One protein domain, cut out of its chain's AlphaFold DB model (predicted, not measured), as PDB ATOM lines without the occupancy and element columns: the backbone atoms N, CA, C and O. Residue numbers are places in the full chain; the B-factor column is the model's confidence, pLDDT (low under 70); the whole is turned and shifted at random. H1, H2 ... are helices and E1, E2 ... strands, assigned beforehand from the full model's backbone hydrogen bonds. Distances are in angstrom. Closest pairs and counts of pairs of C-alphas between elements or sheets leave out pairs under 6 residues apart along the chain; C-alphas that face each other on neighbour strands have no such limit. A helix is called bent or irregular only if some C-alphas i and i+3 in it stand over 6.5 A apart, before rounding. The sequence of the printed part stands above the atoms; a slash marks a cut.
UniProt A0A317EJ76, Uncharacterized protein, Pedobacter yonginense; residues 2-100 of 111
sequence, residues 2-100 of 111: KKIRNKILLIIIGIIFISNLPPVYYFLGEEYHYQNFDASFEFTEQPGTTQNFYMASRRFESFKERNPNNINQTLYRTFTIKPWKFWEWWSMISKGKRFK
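This is residues 2 to 100 of the 111 residues of an uncharacterized protein of Pedobacter yonginense (UniProt A0A317EJ76). A small two-stranded hairpin, E1 and E2, with helix H3 packed along it makes one end of an elongated body; H2 and H4 lie toward its other end, where helix H1 sticks out as a long arm with residues 2 to 14. The unnamed stretch 67 to 85 leads back from H3 to H4. The printed part has 99 residues, in the order H1 H2 E1 E2 H3 H4 H5, mostly helix, with an antiparallel sheet E1 - E2. It is loose, with a radius of gyration of the C-alphas of 17.8 A, spanning 66 by 21 by 18 A.

E1 is residues 32 to 35 and E2 42 to 45. H3, residues 53 to 66, measures 19.8 A and ends at C-alpha 66 (43.674, -73.664, -21.919). H1, residues 2 to 19, measures 25.8 A from C-alpha 2 (36.858, -15.275, -46.480). H2 is residues 22 to 28, H4 86 to 93 and H5 97 to 100. H4 is irregular: C-alphas 87 and 90 are 7.4 A apart.

E1 and E2 form an antiparallel hairpin at 162 degrees; N 34 and O 43 are within hydrogen-bond range at 2.8 A. Residues 34 to 35 of E1 also pair antiparallel with 76 to 77. The closest C-alphas of E2 and H3, Phe 43 and Ala 56, are 6.0 A apart. H5 is close to H3 but not clearly touching, Phe 53 to Arg 98 being the closest C-alphas at 6.1 A. H4 touches H1 residues 16 to 19 alone, closest C-alphas Ser 19 and Trp 87 at 5.0 A, a steep tilt of 67 degrees. H2 and H4 only just touch, with 3 pairs of C-alphas within 8 A, the closest Tyr 25 and Trp 87 at 7.1 A. Every O i to N i+4 pair is within hydrogen-bond range in H1, H2 and H3, and 2 of 4 in H4; H5 is too short for one.

The C-alphas of Lys 2 and Asn 69, the farthest apart, are 66.1 A apart. The printed part has no cut. The link from H3 to H4 is long, with 19 residues. Residues 2 and 95 to 96 are under pLDDT 70.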
ATOM      1  N   LYS A   2      37.336 -13.964 -45.958       65.81
ATOM      2  CA  LYS A   2      36.858 -15.275 -46.480       65.81
ATOM      3  C   LYS A   2      37.976 -16.189 -47.029       65.81
ATOM      4  O   LYS A   2      38.025 -17.364 -46.693       65.81
ATOM      5  N   LYS A   3      38.927 -15.637 -47.799       72.88
ATOM      6  CA  LYS A   3      40.081 -16.383 -48.351       72.88
ATOM      7  C   LYS A   3      41.052 -16.892 -47.273       72.88
ATOM      8  O   LYS A   3      41.575 -17.990 -47.407       72.88
ATOM      9  N   ILE A   4      41.267 -16.120 -46.204       80.88
ATOM     10  CA  ILE A   4      42.132 -16.508 -45.074       80.88
ATOM     11  C   ILE A   4      41.462 -17.627 -44.268       80.88
ATOM     12  O   ILE A   4      42.089 -18.646 -44.011       80.88
ATOM     13  N   ARG A   5      40.160 -17.495 -43.982       85.69
ATOM     14  CA  ARG A   5      39.361 -18.549 -43.338       85.69
ATOM     15  C   ARG A   5      39.401 -19.864 -44.121       85.69
ATOM     16  O   ARG A   5      39.595 -20.916 -43.528       85.69
ATOM     17  N   ASN A   6      39.263 -19.802 -45.447       88.00
ATOM     18  CA  ASN A   6      39.314 -20.997 -46.293       88.00
ATOM     19  C   ASN A   6      40.704 -21.655 -46.284       88.00
ATOM     20  O   ASN A   6      40.789 -22.877 -46.238       88.00
ATOM     21  N   LYS A   7      41.791 -20.868 -46.274       91.62
ATOM     22  CA  LYS A   7      43.157 -21.402 -46.139       91.62
ATOM     23  C   LYS A   7      43.369 -22.090 -44.790       91.62
ATOM     24  O   LYS A   7      43.902 -23.191 -44.760       91.62
ATOM     25  N   ILE A   8      42.909 -21.480 -43.696       92.94
ATOM     26  CA  ILE A   8      42.982 -22.075 -42.352       92.94
ATOM     27  C   ILE A   8      42.215 -23.401 -42.311       92.94
ATOM     28  O   ILE A   8      42.740 -24.393 -41.819       92.94
ATOM     29  N   LEU A   9      41.009 -23.444 -42.887       93.06
ATOM     30  CA  LEU A   9      40.212 -24.669 -42.954       93.06
ATOM     31  C   LEU A   9      40.948 -25.789 -43.707       93.06
ATOM     32  O   LEU A   9      40.995 -26.918 -43.230       93.06
ATOM     33  N   LEU A  10      41.557 -25.471 -44.853       93.56
ATOM     34  CA  LEU A  10      42.333 -26.437 -45.637       93.56
ATOM     35  C   LEU A  10      43.553 -26.958 -44.871       93.56
ATOM     36  O   LEU A  10      43.838 -28.149 -44.933       93.56
ATOM     37  N   ILE A  11      44.238 -26.095 -44.115       94.25
ATOM     38  CA  ILE A  11      45.362 -26.499 -43.260       94.25
ATOM     39  C   ILE A  11      44.883 -27.452 -42.161       94.25
ATOM     40  O   ILE A  11      45.490 -28.499 -41.964       94.25
ATOM     41  N   ILE A  12      43.776 -27.134 -41.482       91.50
ATOM     42  CA  ILE A  12      43.205 -27.992 -40.430       91.50
ATOM     43  C   ILE A  12      42.828 -29.364 -40.996       91.50
ATOM     44  O   ILE A  12      43.185 -30.385 -40.414       91.50
ATOM     45  N   ILE A  13      42.159 -29.404 -42.153       90.38
ATOM     46  CA  ILE A  13      41.808 -30.659 -42.831       90.38
ATOM     47  C   ILE A  13      43.073 -31.445 -43.196       90.38
ATOM     48  O   ILE A  13      43.130 -32.650 -42.964       90.38
ATOM     49  N   GLY A  14      44.102 -30.766 -43.714       91.00
ATOM     50  CA  GLY A  14      45.392 -31.375 -44.031       91.00
ATOM     51  C   GLY A  14      46.064 -32.004 -42.809       91.00
ATOM     52  O   GLY A  14      46.508 -33.146 -42.885       91.00
ATOM     53  N   ILE A  15      46.073 -31.307 -41.668       89.31
ATOM     54  CA  ILE A  15      46.606 -31.830 -40.402       89.31
ATOM     55  C   ILE A  15      45.822 -33.067 -39.966       89.31
ATOM     56  O   ILE A  15      46.433 -34.093 -39.692       89.31
ATOM     57  N   ILE A  16      44.485 -33.013 -39.962       85.75
ATOM     58  CA  ILE A  16      43.647 -34.164 -39.588       85.75
ATOM     59  C   ILE A  16      43.956 -35.371 -40.482       85.75
ATOM     60  O   ILE A  16      44.074 -36.490 -39.982       85.75
ATOM     61  N   PHE A  17      44.128 -35.151 -41.787       84.81
ATOM     62  CA  PHE A  17      44.437 -36.219 -42.735       84.81
ATOM     63  C   PHE A  17      45.823 -36.830 -42.481       84.81
ATOM     64  O   PHE A  17      45.941 -38.046 -42.353       84.81
ATOM     65  N   ILE A  18      46.858 -35.994 -42.331       85.62
ATOM     66  CA  ILE A  18      48.232 -36.437 -42.033       85.62
ATOM     67  C   ILE A  18      48.286 -37.173 -40.692       85.62
ATOM     68  O   ILE A  18      48.941 -38.207 -40.582       85.62
ATOM     69  N   SER A  19      47.567 -36.691 -39.680       81.19
ATOM     70  CA  SER A  19      47.541 -37.306 -38.355       81.19
ATOM     71  C   SER A  19      46.916 -38.701 -38.330       81.19
ATOM     72  O   SER A  19      47.158 -39.439 -37.385       81.19
ATOM     73  N   ASN A  20      46.148 -39.086 -39.352       79.56
ATOM     74  CA  ASN A  20      45.605 -40.441 -39.488       79.56
ATOM     75  C   ASN A  20      46.533 -41.384 -40.289       79.56
ATOM     76  O   ASN A  20      46.160 -42.528 -40.553       79.56
ATOM     77  N   LEU A  21      47.738 -40.943 -40.682       81.12
ATOM     78  CA  LEU A  21      48.710 -41.798 -41.369       81.12
ATOM     79  C   LEU A  21      49.396 -42.785 -40.399       81.12
ATOM     80  O   LEU A  21      49.664 -42.430 -39.248       81.12
ATOM     81  N   PRO A  22      49.778 -43.997 -40.862       74.81
ATOM     82  CA  PRO A  22      50.408 -45.019 -40.018       74.81
ATOM     83  C   PRO A  22      51.648 -44.563 -39.224       74.81
ATOM     84  O   PRO A  22      51.750 -44.934 -38.054       74.81
ATOM     85  N   PRO A  23      52.567 -43.736 -39.773       81.06
ATOM     86  CA  PRO A  23      53.709 -43.237 -39.006       81.06
ATOM     87  C   PRO A  23      53.293 -42.401 -37.795       81.06
ATOM     88  O   PRO A  23      53.928 -42.470 -36.751       81.06
ATOM     89  N   VAL A  24      52.201 -41.639 -37.890       81.06
ATOM     90  CA  VAL A  24      51.729 -40.831 -36.762       81.06
ATOM     91  C   VAL A  24      51.211 -41.726 -35.643       81.06
ATOM     92  O   VAL A  24      51.527 -41.486 -34.484       81.06
ATOM     93  N   TYR A  25      50.492 -42.802 -35.979       76.62
ATOM     94  CA  TYR A  25      50.063 -43.798 -34.994       76.62
ATOM     95  C   TYR A  25      51.246 -44.504 -34.317       76.62
ATOM     96  O   TYR A  25      51.177 -44.797 -33.128       76.62
ATOM     97  N   TYR A  26      52.340 -44.742 -35.045       81.06
ATOM     98  CA  TYR A  26      53.565 -45.316 -34.480       81.06
ATOM     99  C   TYR A  26      54.147 -44.441 -33.354       81.06
ATOM    100  O   TYR A  26      54.529 -44.969 -32.317       81.06
ATOM    101  N   PHE A  27      54.178 -43.113 -33.532       82.25
ATOM    102  CA  PHE A  27      54.786 -42.187 -32.561       82.25
ATOM    103  C   PHE A  27      53.816 -41.620 -31.513       82.25
ATOM    104  O   PHE A  27      54.230 -41.334 -30.395       82.25
ATOM    105  N   LEU A  28      52.546 -41.409 -31.871       83.62
ATOM    106  CA  LEU A  28      51.523 -40.790 -31.011       83.62
ATOM    107  C   LEU A  28      50.499 -41.794 -30.466       83.62
ATOM    108  O   LEU A  28      49.533 -41.402 -29.797       83.62
ATOM    109  N   GLY A  29      50.655 -43.074 -30.803       80.44
ATOM    110  CA  GLY A  29      49.834 -44.140 -30.257       80.44
ATOM    111  C   GLY A  29      50.021 -44.253 -28.746       80.44
ATOM    112  O   GLY A  29      51.088 -43.969 -28.209       80.44
ATOM    113  N   GLU A  30      48.959 -44.641 -28.053       86.56
ATOM    114  CA  GLU A  30      49.009 -44.946 -26.624       86.56
ATOM    115  C   GLU A  30      49.020 -46.461 -26.444       86.56
ATOM    116  O   GLU A  30      48.528 -47.200 -27.302       86.56
ATOM    117  N   GLU A  31      49.573 -46.913 -25.326       90.00
ATOM    118  CA  GLU A  31      49.430 -48.300 -24.920       90.00
ATOM    119  C   GLU A  31      47.999 -48.572 -24.447       90.00
ATOM    120  O   GLU A  31      47.403 -47.794 -23.697       90.00
ATOM    121  N   TYR A  32      47.437 -49.697 -24.879       90.88
ATOM    122  CA  TYR A  32      46.080 -50.095 -24.525       90.88
ATOM    123  C   TYR A  32      46.086 -51.393 -23.747       90.88
ATOM    124  O   TYR A  32      46.532 -52.420 -24.246       90.88
ATOM    125  N   HIS A  33      45.552 -51.353 -22.532       94.00
ATOM    126  CA  HIS A  33      45.515 -52.520 -21.669       94.00
ATOM    127  C   HIS A  33      44.152 -53.227 -21.702       94.00
ATOM    128  O   HIS A  33      43.084 -52.602 -21.775       94.00
ATOM    129  N   TYR A  34      44.214 -54.554 -21.673       93.75
ATOM    130  CA  TYR A  34      43.076 -55.456 -21.710       93.75
ATOM    131  C   TYR A  34      43.261 -56.555 -20.678       93.75
ATOM    132  O   TYR A  34      44.360 -57.084 -20.526       93.75
ATOM    133  N   GLN A  35      42.166 -56.948 -20.043       94.50
ATOM    134  CA  GLN A  35      42.171 -58.044 -19.084       94.50
ATOM    135  C   GLN A  35      40.810 -58.729 -19.020       94.50
ATOM    136  O   GLN A  35      39.810 -58.182 -19.490       94.50
ATOM    137  N   ASN A  36      40.750 -59.921 -18.438       93.56
ATOM    138  CA  ASN A  36      39.479 -60.492 -18.000       93.56
ATOM    139  C   ASN A  36      39.106 -60.005 -16.589       93.56
ATOM    140  O   ASN A  36      39.838 -59.251 -15.953       93.56
ATOM    141  N   PHE A  37      37.916 -60.388 -16.125       91.25
ATOM    142  CA  PHE A  37      37.326 -59.833 -14.905       91.25
ATOM    143  C   PHE A  37      38.186 -60.044 -13.646       91.25
ATOM    144  O   PHE A  37      38.261 -59.152 -12.811       91.25
ATOM    145  N   ASP A  38      38.864 -61.186 -13.535       90.88
ATOM    146  CA  ASP A  38      39.732 -61.546 -12.404       90.88
ATOM    147  C   ASP A  38      41.225 -61.276 -12.657       90.88
ATOM    148  O   ASP A  38      42.058 -61.688 -11.854       90.88
ATOM    149  N   ALA A  39      41.566 -60.625 -13.774       91.50
ATOM    150  CA  ALA A  39      42.940 -60.374 -14.216       91.50
ATOM    151  C   ALA A  39      43.818 -61.637 -14.385       91.50
ATOM    152  O   ALA A  39      45.036 -61.545 -14.502       91.50
ATOM    153  N   SER A  40      43.229 -62.836 -14.478       92.50
ATOM    154  CA  SER A  40      43.984 -64.057 -14.821       92.50
ATOM    155  C   SER A  40      44.506 -64.064 -16.267       92.50
ATOM    156  O   SER A  40      45.396 -64.843 -16.613       92.50
ATOM    157  N   PHE A  41      43.978 -63.177 -17.111       94.44
ATOM    158  CA  PHE A  41      44.522 -62.813 -18.410       94.44
ATOM    159  C   PHE A  41      44.766 -61.307 -18.468       94.44
ATOM    160  O   PHE A  41      43.839 -60.529 -18.252       94.44
ATOM    161  N   GLU A  42      45.968 -60.918 -18.891       95.31
ATOM    162  CA  GLU A  42      46.357 -59.530 -19.135       95.31
ATOM    163  C   GLU A  42      47.088 -59.397 -20.477       95.31
ATOM    164  O   GLU A  42      47.864 -60.265 -20.893       95.31
ATOM    165  N   PHE A  43      46.845 -58.289 -21.173       95.38
ATOM    166  CA  PHE A  43      47.522 -57.962 -22.419       95.38
ATOM    167  C   PHE A  43      47.650 -56.450 -22.591       95.38
ATOM    168  O   PHE A  43      46.665 -55.722 -22.485       95.38
ATOM    169  N   THR A  44      48.843 -55.996 -22.963       94.44
ATOM    170  CA  THR A  44      49.095 -54.604 -23.341       94.44
ATOM    171  C   THR A  44      49.374 -54.530 -24.836       94.44
ATOM    172  O   THR A  44      50.283 -55.169 -25.352       94.44
ATOM    173  N   GLU A  45      48.551 -53.777 -25.554       91.25
ATOM    174  CA  GLU A  45      48.794 -53.380 -26.932       91.25
ATOM    175  C   GLU A  45      49.756 -52.196 -26.954       91.25
ATOM    176  O   GLU A  45      49.567 -51.231 -26.216       91.25
ATOM    177  N   GLN A  46      50.755 -52.267 -27.831       89.69
ATOM    178  CA  GLN A  46      51.782 -51.249 -27.989       89.69
ATOM    179  C   GLN A  46      51.822 -50.754 -29.438       89.69
ATOM    180  O   GLN A  46      51.920 -51.566 -30.370       89.69
ATOM    181  N   PRO A  47      51.781 -49.431 -29.659       85.06
ATOM    182  CA  PRO A  47      51.852 -48.863 -30.996       85.06
ATOM    183  C   PRO A  47      53.174 -49.222 -31.675       85.06
ATOM    184  O   PRO A  47      54.222 -49.318 -31.043       85.06
ATOM    185  N   GLY A  48      53.116 -49.455 -32.984       80.25
ATOM    186  CA  GLY A  48      54.314 -49.735 -33.772       80.25
ATOM    187  C   GLY A  48      54.948 -51.111 -33.570       80.25
ATOM    188  O   GLY A  48      55.959 -51.411 -34.204       80.25
ATOM    189  N   THR A  49      54.349 -51.967 -32.744       85.12
ATOM    190  CA  THR A  49      54.808 -53.339 -32.521       85.12
ATOM    191  C   THR A  49      53.819 -54.357 -33.092       85.12
ATOM    192  O   THR A  49      52.735 -54.024 -33.579       85.12
ATOM    193  N   THR A  50      54.172 -55.641 -33.012       84.69
ATOM    194  CA  THR A  50      53.238 -56.736 -33.298       84.69
ATOM    195  C   THR A  50      52.202 -56.936 -32.187       84.69
ATOM    196  O   THR A  50      51.230 -57.662 -32.401       84.69
ATOM    197  N   GLN A  51      52.357 -56.289 -31.023       87.69
ATOM    198  CA  GLN A  51      51.407 -56.344 -29.910       87.69
ATOM    199  C   GLN A  51      50.213 -55.429 -30.184       87.69
ATOM    200  O   GLN A  51      50.125 -54.319 -29.681       87.69
ATOM    201  N   ASN A  52      49.283 -55.894 -31.010       88.69
ATOM    202  CA  ASN A  52      48.061 -55.168 -31.356       88.69
ATOM    203  C   ASN A  52      46.809 -55.880 -30.823       88.69
ATOM    204  O   ASN A  52      46.869 -57.024 -30.364       88.69
ATOM    205  N   PHE A  53      45.646 -55.235 -30.942       89.31
ATOM    206  CA  PHE A  53      44.371 -55.829 -30.523       89.31
ATOM    207  C   PHE A  53      44.077 -57.206 -31.155       89.31
ATOM    208  O   PHE A  53      43.424 -58.058 -30.543       89.31
ATOM    209  N   TYR A  54      44.546 -57.457 -32.382       89.81
ATOM    210  CA  TYR A  54      44.385 -58.768 -33.013       89.81
ATOM    211  C   TYR A  54      45.158 -59.849 -32.243       89.81
ATOM    212  O   TYR A  54      44.603 -60.916 -31.976       89.81
ATOM    213  N   MET A  55      46.385 -59.557 -31.805       91.50
ATOM    214  CA  MET A  55      47.148 -60.462 -30.941       91.50
ATOM    215  C   MET A  55      46.515 -60.623 -29.561       91.50
ATOM    216  O   MET A  55      46.460 -61.752 -29.075       91.50
ATOM    217  N   ALA A  56      45.974 -59.550 -28.975       92.62
ATOM    218  CA  ALA A  56      45.210 -59.627 -27.728       92.62
ATOM    219  C   ALA A  56      44.057 -60.634 -27.857       92.62
ATOM    220  O   ALA A  56      43.943 -61.569 -27.070       92.62
ATOM    221  N   SER A  57      43.267 -60.502 -28.928       92.69
ATOM    222  CA  SER A  57      42.136 -61.387 -29.216       92.69
ATOM    223  C   SER A  57      42.582 -62.838 -29.406       92.69
ATOM    224  O   SER A  57      42.003 -63.744 -28.820       92.69
ATOM    225  N   ARG A  58      43.640 -63.079 -30.193       94.44
ATOM    226  CA  ARG A  58      44.160 -64.435 -30.440       94.44
ATOM    227  C   ARG A  58      44.690 -65.091 -29.167       94.44
ATOM    228  O   ARG A  58      44.398 -66.258 -28.931       94.44
ATOM    229  N   ARG A  59      45.443 -64.353 -28.346       95.00
ATOM    230  CA  ARG A  59      45.946 -64.864 -27.066       95.00
ATOM    231  C   ARG A  59      44.816 -65.126 -26.082       95.00
ATOM    232  O   ARG A  59      44.891 -66.105 -25.351       95.00
ATOM    233  N   PHE A  60      43.776 -64.298 -26.095       95.19
ATOM    234  CA  PHE A  60      42.610 -64.501 -25.249       95.19
ATOM    235  C   PHE A  60      41.812 -65.751 -25.643       95.19
ATOM    236  O   PHE A  60      41.418 -66.521 -24.774       95.19
ATOM    237  N   GLU A  61      41.639 -66.019 -26.941       95.00
ATOM    238  CA  GLU A  61      41.057 -67.289 -27.404       95.00
ATOM    239  C   GLU A  61      41.880 -68.492 -26.922       95.00
ATOM    240  O   GLU A  61      41.334 -69.399 -26.295       95.00
ATOM    241  N   SER A  62      43.206 -68.460 -27.089       95.69
ATOM    242  CA  SER A  62      44.080 -69.521 -26.568       95.69
ATOM    243  C   SER A  62      44.044 -69.641 -25.041       95.69
ATOM    244  O   SER A  62      44.210 -70.736 -24.507       95.69
ATOM    245  N   PHE A  63      43.838 -68.540 -24.316       95.31
ATOM    246  CA  PHE A  63      43.651 -68.566 -22.867       95.31
ATOM    247  C   PHE A  63      42.368 -69.310 -22.486       95.31
ATOM    248  O   PHE A  63      42.420 -70.157 -21.597       95.31
ATOM    249  N   LYS A  64      41.250 -69.062 -23.182       94.62
ATOM    250  CA  LYS A  64      39.986 -69.783 -22.955       94.62
ATOM    251  C   LYS A  64      40.119 -71.277 -23.239       94.62
ATOM    252  O   LYS A  64      39.666 -72.085 -22.439       94.62
ATOM    253  N   GLU A  65      40.791 -71.644 -24.332       94.88
ATOM    254  CA  GLU A  65      41.048 -73.050 -24.683       94.88
ATOM    255  C   GLU A  65      41.857 -73.781 -23.602       94.88
ATOM    256  O   GLU A  65      41.593 -74.943 -23.303       94.88
ATOM    257  N   ARG A  66      42.833 -73.100 -22.989       94.56
ATOM    258  CA  ARG A  66      43.674 -73.664 -21.919       94.56
ATOM    259  C   ARG A  66      43.007 -73.654 -20.547       94.56
ATOM    260  O   ARG A  66      43.413 -74.420 -19.681       94.56
ATOM    261  N   ASN A  67      42.008 -72.799 -20.348       92.69
ATOM    262  CA  ASN A  67      41.311 -72.621 -19.078       92.69
ATOM    263  C   ASN A  67      39.793 -72.792 -19.264       92.69
ATOM    264  O   ASN A  67      39.035 -71.861 -18.981       92.69
ATOM    265  N   PRO A  68      39.319 -73.971 -19.713       89.88
ATOM    266  CA  PRO A  68      37.908 -74.173 -20.047       89.88
ATOM    267  C   PRO A  68      36.973 -73.996 -18.841       89.88
ATOM    268  O   PRO A  68      35.823 -73.603 -19.010       89.88
ATOM    269  N   ASN A  69      37.477 -74.230 -17.624       90.56
ATOM    270  CA  ASN A  69      36.726 -74.076 -16.374       90.56
ATOM    271  C   ASN A  69      36.726 -72.638 -15.828       90.56
ATOM    272  O   ASN A  69      36.087 -72.374 -14.812       90.56
ATOM    273  N   ASN A  70      37.460 -71.709 -16.452       86.38
ATOM    274  CA  ASN A  70      37.459 -70.318 -16.018       86.38
ATOM    275  C   ASN A  70      36.137 -69.659 -16.441       86.38
ATOM    276  O   ASN A  70      35.757 -69.700 -17.612       86.38
ATOM    277  N   ILE A  71      35.443 -69.053 -15.477       87.06
ATOM    278  CA  ILE A  71      34.152 -68.377 -15.664       87.06
ATOM    279  C   ILE A  71      34.346 -67.027 -16.389       87.06
ATOM    280  O   ILE A  71      33.469 -66.557 -17.115       87.06
ATOM    281  N   ASN A  72      35.529 -66.421 -16.264       88.19
ATOM    282  CA  ASN A  72      35.891 -65.105 -16.786       88.19
ATOM    283  C   ASN A  72      36.396 -65.176 -18.236       88.19
ATOM    284  O   ASN A  72      37.531 -64.814 -18.552       88.19
ATOM    285  N   GLN A  73      35.513 -65.611 -19.139       90.00
ATOM    286  CA  GLN A  73      35.779 -65.756 -20.580       90.00
ATOM    287  C   GLN A  73      35.477 -64.496 -21.410       90.00
ATOM    288  O   GLN A  73      35.369 -64.560 -22.636       90.00
ATOM    289  N   THR A  74      35.360 -63.335 -20.761       91.69
ATOM    290  CA  THR A  74      35.145 -62.042 -21.431       91.69
ATOM    291  C   THR A  74      36.397 -61.176 -21.352       91.69
ATOM    292  O   THR A  74      36.966 -61.012 -20.276       91.69
ATOM    293  N   LEU A  75      36.804 -60.606 -22.491       93.12
ATOM    294  CA  LEU A  75      37.903 -59.645 -22.573       93.12
ATOM    295  C   LEU A  75      37.367 -58.222 -22.407       93.12
ATOM    296  O   LEU A  75      36.552 -57.753 -23.210       93.12
ATOM    297  N   TYR A  76      37.881 -57.523 -21.407       93.44
ATOM    298  CA  TYR A  76      37.556 -56.139 -21.119       93.44
ATOM    299  C   TYR A  76      38.695 -55.213 -21.523       93.44
ATOM    300  O   TYR A  76      39.868 -55.580 -21.501       93.44
ATOM    301  N   ARG A  77      38.335 -53.975 -21.858       92.88
ATOM    302  CA  ARG A  77      39.284 -52.860 -21.913       92.88
ATOM    303  C   ARG A  77      39.334 -52.172 -20.555       92.88
ATOM    304  O   ARG A  77      38.292 -51.969 -19.932       92.88
ATOM    305  N   THR A  78      40.516 -51.730 -20.152       92.25
ATOM    306  CA  THR A  78      40.724 -50.970 -18.906       92.25
ATOM    307  C   THR A  78      40.973 -49.484 -19.150       92.25
ATOM    308  O   THR A  78      41.037 -48.688 -18.216       92.25
ATOM    309  N   PHE A  79      41.055 -49.077 -20.416       90.06
ATOM    310  CA  PHE A  79      41.222 -47.689 -20.828       90.06
ATOM    311  C   PHE A  79      39.896 -47.055 -21.255       90.06
ATOM    312  O   PHE A  79      38.973 -47.715 -21.746       90.06
ATOM    313  N   THR A  80      39.820 -45.732 -21.128       89.38
ATOM    314  CA  THR A  80      38.705 -44.918 -21.617       89.38
ATOM    315  C   THR A  80      38.928 -44.484 -23.060       89.38
ATOM    316  O   THR A  80      40.044 -44.142 -23.451       89.38
ATOM    317  N   ILE A  81      37.853 -44.411 -23.841       87.94
ATOM    318  CA  ILE A  81      37.889 -43.820 -25.181       87.94
ATOM    319  C   ILE A  81      38.078 -42.306 -25.030       87.94
ATOM    320  O   ILE A  81      37.359 -41.680 -24.255       87.94
ATOM    321  N   LYS A  82      39.039 -41.726 -25.758       88.94
ATOM    322  CA  LYS A  82      39.394 -40.297 -25.708       88.94
ATOM    323  C   LYS A  82      38.996 -39.608 -27.026       88.94
ATOM    324  O   LYS A  82      39.793 -39.620 -27.965       88.94
ATOM    325  N   PRO A  83      37.798 -38.997 -27.142       86.06
ATOM    326  CA  PRO A  83      37.294 -38.462 -28.413       86.06
ATOM    327  C   PRO A  83      38.117 -37.313 -28.997       86.06
ATOM    328  O   PRO A  83      37.994 -37.023 -30.175       86.06
ATOM    329  N   TRP A  84      38.971 -36.650 -28.220       86.00
ATOM    330  CA  TRP A  84      39.857 -35.597 -28.731       86.00
ATOM    331  C   TRP A  84      41.081 -36.137 -29.492       86.00
ATOM    332  O   TRP A  84      41.784 -35.364 -30.139       86.00
ATOM    333  N   LYS A  85      41.337 -37.454 -29.459       87.62
ATOM    334  CA  LYS A  85      42.411 -38.102 -30.225       87.62
ATOM    335  C   LYS A  85      41.984 -38.349 -31.671       87.62
ATOM    336  O   LYS A  85      41.682 -39.469 -32.077       87.62
ATOM    337  N   PHE A  86      41.952 -37.281 -32.462       85.75
ATOM    338  CA  PHE A  86      41.483 -37.327 -33.851       85.75
ATOM    339  C   PHE A  86      42.327 -38.212 -34.781       85.75
ATOM    340  O   PHE A  86      41.829 -38.659 -35.813       85.75
ATOM    341  N   TRP A  87      43.568 -38.527 -34.399       84.81
ATOM    342  CA  TRP A  87      44.427 -39.506 -35.078       84.81
ATOM    343  C   TRP A  87      43.963 -40.963 -34.924       84.81
ATOM    344  O   TRP A  87      44.497 -41.852 -35.577       84.81
ATOM    345  N   GLU A  88      42.962 -41.229 -34.081       83.69
ATOM    346  CA  GLU A  88      42.393 -42.566 -33.879       83.69
ATOM    347  C   GLU A  88      40.929 -42.676 -34.305       83.69
ATOM    348  O   GLU A  88      40.329 -43.751 -34.196       83.69
ATOM    349  N   TRP A  89      40.334 -41.585 -34.791       84.81
ATOM    350  CA  TRP A  89      38.919 -41.546 -35.162       84.81
ATOM    351  C   TRP A  89      38.580 -42.553 -36.242       84.81
ATOM    352  O   TRP A  89      37.551 -43.222 -36.148       84.81
ATOM    353  N   TRP A  90      39.462 -42.723 -37.230       78.62
ATOM    354  CA  TRP A  90      39.256 -43.743 -38.247       78.62
ATOM    355  C   TRP A  90      39.133 -45.134 -37.618       78.62
ATOM    356  O   TRP A  90      38.199 -45.873 -37.929       78.62
ATOM    357  N   SER A  91      40.001 -45.473 -36.663       78.94
ATOM    358  CA  SER A  91      39.923 -46.735 -35.924       78.94
ATOM    359  C   SER A  91      38.679 -46.819 -35.033       78.94
ATOM    360  O   SER A  91      38.124 -47.903 -34.887       78.94
ATOM    361  N   MET A  92      38.207 -45.712 -34.453       82.94
ATOM    362  CA  MET A  92      36.965 -45.677 -33.665       82.94
ATOM    363  C   MET A  92      35.726 -45.953 -34.532       82.94
ATOM    364  O   MET A  92      34.882 -46.764 -34.152       82.94
ATOM    365  N   ILE A  93      35.643 -45.337 -35.713       81.19
ATOM    366  CA  ILE A  93      34.457 -45.365 -36.582       81.19
ATOM    367  C   ILE A  93      34.405 -46.637 -37.447       81.19
ATOM    368  O   ILE A  93      33.360 -47.271 -37.567       81.19
ATOM    369  N   SER A  94      35.526 -47.056 -38.040       72.56
ATOM    370  CA  SER A  94      35.562 -48.046 -39.135       72.56
ATOM    371  C   SER A  94      35.363 -49.519 -38.743       72.56
ATOM    372  O   SER A  94      35.435 -50.371 -39.625       72.56
ATOM    373  N   LYS A  95      35.050 -49.830 -37.470       58.25
ATOM    374  CA  LYS A  95      35.042 -51.166 -36.808       58.25
ATOM    375  C   LYS A  95      36.282 -51.447 -35.945       58.25
ATOM    376  O   LYS A  95      36.812 -52.561 -35.969       58.25
ATOM    377  N   GLY A  96      36.711 -50.501 -35.112       65.50
ATOM    378  CA  GLY A  96      37.717 -50.769 -34.082       65.50
ATOM    379  C   GLY A  96      37.200 -51.778 -33.066       65.50
ATOM    380  O   GLY A  96      36.572 -51.399 -32.083       65.50
ATOM    381  N   LYS A  97      37.455 -53.072 -33.294       72.75
ATOM    382  CA  LYS A  97      37.087 -54.154 -32.369       72.75
ATOM    383  C   LYS A  97      37.590 -53.864 -30.944       72.75
ATOM    384  O   LYS A  97      36.853 -54.110 -29.997       72.75
ATOM    385  N   ARG A  98      38.745 -53.191 -30.823       78.12
ATOM    386  CA  ARG A  98      39.295 -52.651 -29.567       78.12
ATOM    387  C   ARG A  98      38.331 -51.770 -28.770       78.12
ATOM    388  O   ARG A  98      38.250 -51.873 -27.553       78.12
ATOM    389  N   PHE A  99      37.558 -50.927 -29.454       77.44
ATOM    390  CA  PHE A  99      36.632 -49.980 -28.831       77.44
ATOM    391  C   PHE A  99      35.248 -50.581 -28.560       77.44
ATOM    392  O   PHE A  99      34.438 -49.956 -27.882       77.44
ATOM    393  N   LYS A 100      34.983 -51.792 -29.068       81.44
ATOM    394  CA  LYS A 100      33.759 -52.550 -28.779       81.44
ATOM    395  C   LYS A 100      33.868 -53.404 -27.517       81.44
ATOM    396  O   LYS A 100      32.839 -53.848 -27.019       81.44
TER     397      LYS A 100